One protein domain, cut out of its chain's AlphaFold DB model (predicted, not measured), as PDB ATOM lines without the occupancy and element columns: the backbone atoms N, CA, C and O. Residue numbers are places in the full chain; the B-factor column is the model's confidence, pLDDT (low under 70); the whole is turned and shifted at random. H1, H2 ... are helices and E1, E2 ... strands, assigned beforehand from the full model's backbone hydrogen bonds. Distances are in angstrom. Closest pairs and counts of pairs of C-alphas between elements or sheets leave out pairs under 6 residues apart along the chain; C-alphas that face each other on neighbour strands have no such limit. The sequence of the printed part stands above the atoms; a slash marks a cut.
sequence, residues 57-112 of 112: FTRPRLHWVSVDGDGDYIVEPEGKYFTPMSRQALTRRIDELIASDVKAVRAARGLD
ATOM      1  N   PHE A  57      24.448  92.885 161.013       76.62
ATOM      2  CA  PHE A  57      25.615  93.715 161.325       76.62
ATOM      3  C   PHE A  57      26.950  92.992 161.091       76.62
ATOM      4  O   PHE A  57      27.990  93.644 161.073       76.62
ATOM      5  N   THR A  58      26.930  91.672 160.884       81.50
ATOM      6  CA  THR A  58      28.129  90.887 160.559       81.50
ATOM      7  C   THR A  58      28.453  90.898 159.065       81.50
ATOM      8  O   THR A  58      29.558  90.527 158.668       81.50
ATOM      9  N   ARG A  59      27.514  91.347 158.222       82.56
ATOM     10  CA  ARG A  59      27.686  91.418 156.769       82.56
ATOM     11  C   ARG A  59      28.053  92.820 156.298       82.56
ATOM     12  O   ARG A  59      27.563  93.806 156.855       82.56
ATOM     13  N   PRO A  60      28.820  92.922 155.197       86.94
ATOM     14  CA  PRO A  60      29.054  94.193 154.532       86.94
ATOM     15  C   PRO A  60      27.741  94.923 154.235       86.94
ATOM     16  O   PRO A  60      26.767  94.339 153.752       86.94
ATOM     17  N   ARG A  61      27.727  96.218 154.534       88.00
ATOM     18  CA  ARG A  61      26.649  97.144 154.193       88.00
ATOM     19  C   ARG A  61      27.265  98.437 153.697       88.00
ATOM     20  O   ARG A  61      28.356  98.808 154.127       88.00
ATOM     21  N   LEU A  62      26.544  99.127 152.831       89.94
ATOM     22  CA  LEU A  62      26.928 100.437 152.340       89.94
ATOM     23  C   LEU A  62      25.884 101.445 152.795       89.94
ATOM     24  O   LEU A  62      24.702 101.277 152.505       89.94
ATOM     25  N   HIS A  63      26.333 102.463 153.521       89.50
ATOM     26  CA  HIS A  63      25.510 103.568 153.990       89.50
ATOM     27  C   HIS A  63      26.052 104.872 153.409       89.50
ATOM     28  O   HIS A  63      27.263 105.116 153.446       89.50
ATOM     29  N   TRP A  64      25.166 105.675 152.831       91.88
ATOM     30  CA  TRP A  64      25.519 106.947 152.224       91.88
ATOM     31  C   TRP A  64      24.405 107.976 152.420       91.88
ATOM     32  O   TRP A  64      23.251 107.633 152.693       91.88
ATOM     33  N   VAL A  65      24.789 109.235 152.258       88.81
ATOM     34  CA  VAL A  65      23.918 110.402 152.253       88.81
ATOM     35  C   VAL A  65      24.000 111.059 150.882       88.81
ATOM     36  O   VAL A  65      25.090 111.251 150.350       88.81
ATOM     37  N   SER A  66      22.853 111.404 150.312       89.19
ATOM     38  CA  SER A  66      22.750 112.229 149.109       89.19
ATOM     39  C   SER A  66      22.315 113.628 149.524       89.19
ATOM     40  O   SER A  66      21.225 113.792 150.068       89.19
ATOM     41  N   VAL A  67      23.157 114.625 149.283       85.44
ATOM     42  CA  VAL A  67      22.890 116.031 149.599       85.44
ATOM     43  C   VAL A  67      22.431 116.733 148.328       85.44
ATOM     44  O   VAL A  67      23.128 116.689 147.308       85.44
ATOM     45  N   ASP A  68      21.256 117.361 148.376       81.56
ATOM     46  CA  ASP A  68      20.710 118.048 147.206       81.56
ATOM     47  C   ASP A  68      21.634 119.194 146.764       81.56
ATOM     48  O   ASP A  68      22.082 120.007 147.573       81.56
ATOM     49  N   GLY A  69      21.955 119.227 145.470       81.44
ATOM     50  CA  GLY A  69      22.874 120.199 144.875       81.44
ATOM     51  C   GLY A  69      24.370 120.000 145.162       81.44
ATOM     52  O   GLY A  69      25.167 120.743 144.594       81.44
ATOM     53  N   ASP A  70      24.766 119.016 145.977       82.88
ATOM     54  CA  ASP A  70      26.162 118.854 146.426       82.88
ATOM     55  C   ASP A  70      26.748 117.462 146.109       82.88
ATOM     56  O   ASP A  70      27.874 117.356 145.623       82.88
ATOM     57  N   GLY A  71      25.958 116.390 146.242       85.69
ATOM     58  CA  GLY A  71      26.334 115.058 145.754       85.69
ATOM     59  C   GLY A  71      26.201 113.934 146.778       85.69
ATOM     60  O   GLY A  71      25.489 114.050 147.773       85.69
ATOM     61  N   ASP A  72      26.854 112.807 146.491       88.94
ATOM     62  CA  ASP A  72      26.760 111.584 147.289       88.94
ATOM     63  C   ASP A  72      27.976 111.442 148.222       88.94
ATOM     64  O   ASP A  72      29.125 111.632 147.822       88.94
ATOM     65  N   TYR A  73      27.724 111.051 149.467       89.31
ATOM     66  CA  TYR A  73      28.716 110.952 150.531       89.31
ATOM     67  C   TYR A  73      28.609 109.613 151.246       89.31
ATOM     68  O   TYR A  73      27.559 109.280 151.788       89.31
ATOM     69  N   ILE A  74      29.694 108.844 151.298       89.12
ATOM     70  CA  ILE A  74      29.710 107.583 152.045       89.12
ATOM     71  C   ILE A  74      30.021 107.832 153.520       89.12
ATOM     72  O   ILE A  74      30.897 108.638 153.840       89.12
ATOM     73  N   VAL A  75      29.361 107.093 154.408       83.00
ATOM     74  CA  VAL A  75      29.726 107.041 155.827       83.00
ATOM     75  C   VAL A  75      30.917 106.109 156.016       83.00
ATOM     76  O   VAL A  75      30.874 104.942 155.617       83.00
ATOM     77  N   GLU A  76      31.993 106.614 156.620       75.06
ATOM     78  CA  GLU A  76      33.136 105.772 156.975       75.06
ATOM     79  C   GLU A  76      32.755 104.705 158.017       75.06
ATOM     80  O   GLU A  76      31.849 104.929 158.818       75.06
ATOM     81  N   PRO A  77      33.447 103.547 158.066       66.56
ATOM     82  CA  PRO A  77      33.108 102.456 158.986       66.56
ATOM     83  C   PRO A  77      33.059 102.869 160.463       66.56
ATOM     84  O   PRO A  77      32.267 102.327 161.228       66.56
ATOM     85  N   GLU A  78      33.888 103.840 160.857       67.12
ATOM     86  CA  GLU A  78      33.914 104.386 162.218       67.12
ATOM     87  C   GLU A  78      32.818 105.430 162.482       67.12
ATOM     88  O   GLU A  78      32.700 105.914 163.604       67.12
ATOM     89  N   GLY A  79      32.030 105.808 161.468       63.03
ATOM     90  CA  GLY A  79      30.934 106.770 161.592       63.03
ATOM     91  C   GLY A  79      31.388 108.169 162.006       63.03
ATOM     92  O   GLY A  79      30.619 108.907 162.609       63.03
ATOM     93  N   LYS A  80      32.649 108.530 161.750       68.56
ATOM     94  CA  LYS A  80      33.195 109.837 162.146       68.56
ATOM     95  C   LYS A  80      33.078 110.874 161.040       68.56
ATOM     96  O   LYS A  80      32.852 112.046 161.336       68.56
ATOM     97  N   TYR A  81      33.205 110.435 159.789       72.31
ATOM     98  CA  TYR A  81      33.251 111.324 158.638       72.31
ATOM     99  C   TYR A  81      32.446 110.794 157.455       72.31
ATOM    100  O   TYR A  81      32.279 109.586 157.260       72.31
ATOM    101  N   PHE A  82      31.987 111.749 156.658       82.19
ATOM    102  CA  PHE A  82      31.450 111.573 155.329       82.19
ATOM    103  C   PHE A  82      32.542 111.847 154.303       82.19
ATOM    104  O   PHE A  82      33.165 112.915 154.304       82.19
ATOM    105  N   THR A  83      32.735 110.894 153.398       84.88
ATOM    106  CA  THR A  83      33.700 111.019 152.307       84.88
ATOM    107  C   THR A  83      32.944 111.216 150.991       84.88
ATOM    108  O   THR A  83      32.128 110.356 150.641       84.88
ATOM    109  N   PRO A  84      33.192 112.320 150.250       88.50
ATOM    110  CA  PRO A  84      32.562 112.549 148.956       88.50
ATOM    111  C   PRO A  84      32.803 111.379 148.005       88.50
ATOM    112  O   PRO A  84      33.904 110.818 147.939       88.50
ATOM    113  N   MET A  85      31.784 111.027 147.231       87.19
ATOM    114  CA  MET A  85      31.841 109.932 146.280       87.19
ATOM    115  C   MET A  85      31.123 110.297 144.988       87.19
ATOM    116  O   MET A  85      30.035 110.862 144.986       87.19
ATOM    117  N   SER A  86      31.719 109.932 143.854       89.12
ATOM    118  CA  SER A  86      31.010 110.048 142.585       89.12
ATOM    119  C   SER A  86      29.897 109.004 142.498       89.12
ATOM    120  O   SER A  86      30.043 107.879 142.982       89.12
ATOM    121  N   ARG A  87      28.823 109.335 141.773       88.31
ATOM    122  CA  ARG A  87      27.740 108.397 141.433       88.31
ATOM    123  C   ARG A  87      28.276 107.064 140.900       88.31
ATOM    124  O   ARG A  87      27.824 106.002 141.305       88.31
ATOM    125  N   GLN A  88      29.281 107.121 140.025       91.00
ATOM    126  CA  GLN A  88      29.913 105.939 139.435       91.00
ATOM    127  C   GLN A  88      30.631 105.076 140.483       91.00
ATOM    128  O   GLN A  88      30.532 103.850 140.441       91.00
ATOM    129  N   ALA A  89      31.348 105.697 141.425       90.69
ATOM    130  CA  ALA A  89      32.012 104.975 142.505       90.69
ATOM    131  C   ALA A  89      30.996 104.347 143.473       90.69
ATOM    132  O   ALA A  89      31.203 103.213 143.907       90.69
ATOM    133  N   LEU A  90      29.881 105.034 143.747       91.44
ATOM    134  CA  LEU A  90      28.773 104.490 144.529       91.44
ATOM    135  C   LEU A  90      28.161 103.261 143.838       91.44
ATOM    136  O   LEU A  90      28.090 102.198 144.451       91.44
ATOM    137  N   THR A  91      27.803 103.370 142.553       92.88
ATOM    138  CA  THR A  91      27.279 102.246 141.755       92.88
ATOM    139  C   THR A  91      28.227 101.054 141.785       92.88
ATOM    140  O   THR A  91      27.807  99.951 142.119       92.88
ATOM    141  N   ARG A  92      29.522 101.282 141.548       94.50
ATOM    142  CA  ARG A  92      30.524 100.215 141.585       94.50
ATOM    143  C   ARG A  92      30.560  99.491 142.935       94.50
ATOM    144  O   ARG A  92      30.639  98.269 142.959       94.50
ATOM    145  N   ARG A  93      30.495 100.216 144.057       93.00
ATOM    146  CA  ARG A  93      30.486  99.593 145.394       93.00
ATOM    147  C   ARG A  93      29.225  98.765 145.641       93.00
ATOM    148  O   ARG A  93      29.300  97.725 146.292       93.00
ATOM    149  N   ILE A  94      28.078  99.205 145.126       93.25
ATOM    150  CA  ILE A  94      26.829  98.432 145.178       93.25
ATOM    151  C   ILE A  94      26.971  97.149 144.350       93.25
ATOM    152  O   ILE A  94      26.647  96.068 144.841       93.25
ATOM    153  N   ASP A  95      27.517  97.249 143.139       96.44
ATOM    154  CA  ASP A  95      27.755  96.091 142.273       96.44
ATOM    155  C   ASP A  95      28.730  95.094 142.916       96.44
ATOM    156  O   ASP A  95      28.508  93.888 142.846       96.44
ATOM    157  N   GLU A  96      29.771  95.572 143.602       94.75
ATOM    158  CA  GLU A  96      30.716  94.730 144.347       94.75
ATOM    159  C   GLU A  96      30.027  93.964 145.497       94.75
ATOM    160  O   GLU A  96      30.283  92.767 145.673       94.75
ATOM    161  N   LEU A  97      29.101  94.601 146.232       93.25
ATOM    162  CA  LEU A  97      28.285  93.924 147.255       93.25
ATOM    163  C   LEU A  97      27.426  92.807 146.648       93.25
ATOM    164  O   LEU A  97      27.379  91.699 147.186       93.25
ATOM    165  N   ILE A  98      26.766  93.089 145.522       94.00
ATOM    166  CA  ILE A  98      25.911  92.124 144.819       94.00
ATOM    167  C   ILE A  98      26.755  90.977 144.254       94.00
ATOM    168  O   ILE A  98      26.408  89.810 144.424       94.00
ATOM    169  N   ALA A  99      27.883  91.284 143.613       95.31
ATOM    170  CA  ALA A  99      28.763  90.298 142.995       95.31
ATOM    171  C   ALA A  99      29.343  89.319 144.025       95.31
ATOM    172  O   ALA A  99      29.384  88.113 143.768       95.31
ATOM    173  N   SER A 100      29.736  89.817 145.202       92.75
ATOM    174  CA  SER A 100      30.189  88.978 146.318       92.75
ATOM    175  C   SER A 100      29.122  87.961 146.725       92.75
ATOM    176  O   SER A 100      29.409  86.779 146.922       92.75
ATOM    177  N   ASP A 101      27.870  88.398 146.808       91.94
ATOM    178  CA  ASP A 101      26.761  87.519 147.161       91.94
ATOM    179  C   ASP A 101      26.386  86.547 146.043       91.94
ATOM    180  O   ASP A 101      26.132  85.375 146.315       91.94
ATOM    181  N   VAL A 102      26.402  86.984 144.781       93.44
ATOM    182  CA  VAL A 102      26.197  86.096 143.626       93.44
ATOM    183  C   VAL A 102      27.255  84.996 143.612       93.44
ATOM    184  O   VAL A 102      26.916  83.832 143.392       93.44
ATOM    185  N   LYS A 103      28.517  85.327 143.909       93.94
ATOM    186  CA  LYS A 103      29.585  84.335 144.062       93.94
ATOM    187  C   LYS A 103      29.261  83.335 145.176       93.94
ATOM    188  O   LYS A 103      29.352  82.135 144.948       93.94
ATOM    189  N   ALA A 104      28.794  83.797 146.337       90.75
ATOM    190  CA  ALA A 104      28.378  82.903 147.420       90.75
ATOM    191  C   ALA A 104      27.217  81.968 147.014       90.75
ATOM    192  O   ALA A 104      27.228  80.786 147.363       90.75
ATOM    193  N   VAL A 105      26.242  82.456 146.231       91.31
ATOM    194  CA  VAL A 105      25.164  81.614 145.671       91.31
ATOM    195  C   VAL A 105      25.721  80.556 144.718       91.31
ATOM    196  O   VAL A 105      25.289  79.405 144.769       91.31
ATOM    197  N   ARG A 106      26.651  80.933 143.835       93.00
ATOM    198  CA  ARG A 106      27.264  80.012 142.866       93.00
ATOM    199  C   ARG A 106      28.069  78.923 143.562       93.00
ATOM    200  O   ARG A 106      27.829  77.750 143.281       93.00
ATOM    201  N   ALA A 107      28.898  79.297 144.534       91.12
ATOM    202  CA  ALA A 107      29.642  78.370 145.379       91.12
ATOM    203  C   ALA A 107      28.713  77.355 146.067       91.12
ATOM    204  O   ALA A 107      28.927  76.148 145.976       91.12
ATOM    205  N   ALA A 108      27.619  77.824 146.681       89.31
ATOM    206  CA  ALA A 108      26.642  76.960 147.351       89.31
ATOM    207  C   ALA A 108      25.910  75.992 146.398       89.31
ATOM    208  O   ALA A 108      25.359  74.987 146.844       89.31
ATOM    209  N   ARG A 109      25.893  76.291 145.094       91.94
ATOM    210  CA  ARG A 109      25.310  75.447 144.039       91.94
ATOM    211  C   ARG A 109      26.348  74.599 143.294       91.94
ATOM    212  O   ARG A 109      25.958  73.869 142.389       91.94
ATOM    213  N   GLY A 110      27.636  74.701 143.637       92.44
ATOM    214  CA  GLY A 110      28.721  74.009 142.932       92.44
ATOM    215  C   GLY A 110      28.975  74.531 141.512       92.44
ATOM    216  O   GLY A 110      29.329  73.751 140.636       92.44
ATOM    217  N   LEU A 111      28.738  75.826 141.267       87.56
ATOM    218  CA  LEU A 111      28.863  76.490 139.956       87.56
ATOM    219  C   LEU A 111      30.083  77.432 139.864       87.56
ATOM    220  O   LEU A 111      30.062  78.393 139.078       87.56
ATOM    221  N   ASP A 112      31.084  77.194 140.711       69.12
ATOM    222  CA  ASP A 112      32.345  77.946 140.783       69.12
ATOM    223  C   ASP A 112      33.445  77.316 139.922       69.12
ATOM    224  O   ASP A 112      33.538  76.066 139.893       69.12
TER     225      ASP A 112
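What this domain is: This is residues 57 to 112 of the 112 residues of an uncharacterized protein of Mycobacteroides saopaulense (UniProt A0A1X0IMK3). A small, strongly twisted sheet of three strands makes one end, and a long helix, H1, starts over one face of it and runs away, with residues 105 to 110 standing free. Along the 56 printed residues come E1, E2 and E3, an antiparallel meander, each strand beside the one before, then H1. The class is mixed; the whole is loose, with a radius of gyration of the C-alphas of 14.4 A and spans of 46 by 23 by 12 A.

How they stand to each other: E1, residues 62 to 67, and E2, residues 71 to 75, form a hairpin, with N 65 and O 73 2.8 A apart. E2 and E3, residues 81 to 85, form another, with N 83 and O 74 2.9 A apart. H1, residues 87 to 108, is on the sheet in two layers, helix over strands, at a height of 12.4 A. Its closest C-alpha to E2 is Arg 87, 6.7 A from that of Asp 72. Every O i to N i+4 pair in H1 is within hydrogen-bond range.

Where its parts are: E1 runs 16.3 A from C-alpha 62 at (26.928, 100.437, 152.340), E2 13.3 A and E3 12.5 A; H1 runs 32.0 A to C-alpha 108 at (26.642, 76.960, 147.351).

The domain as a whole: The C-alphas farthest apart, of Gly 69 and Gly 110, are 46.6 A apart. The printed part has no cut. Residues 77 to 80 and 112 have pLDDT under 70.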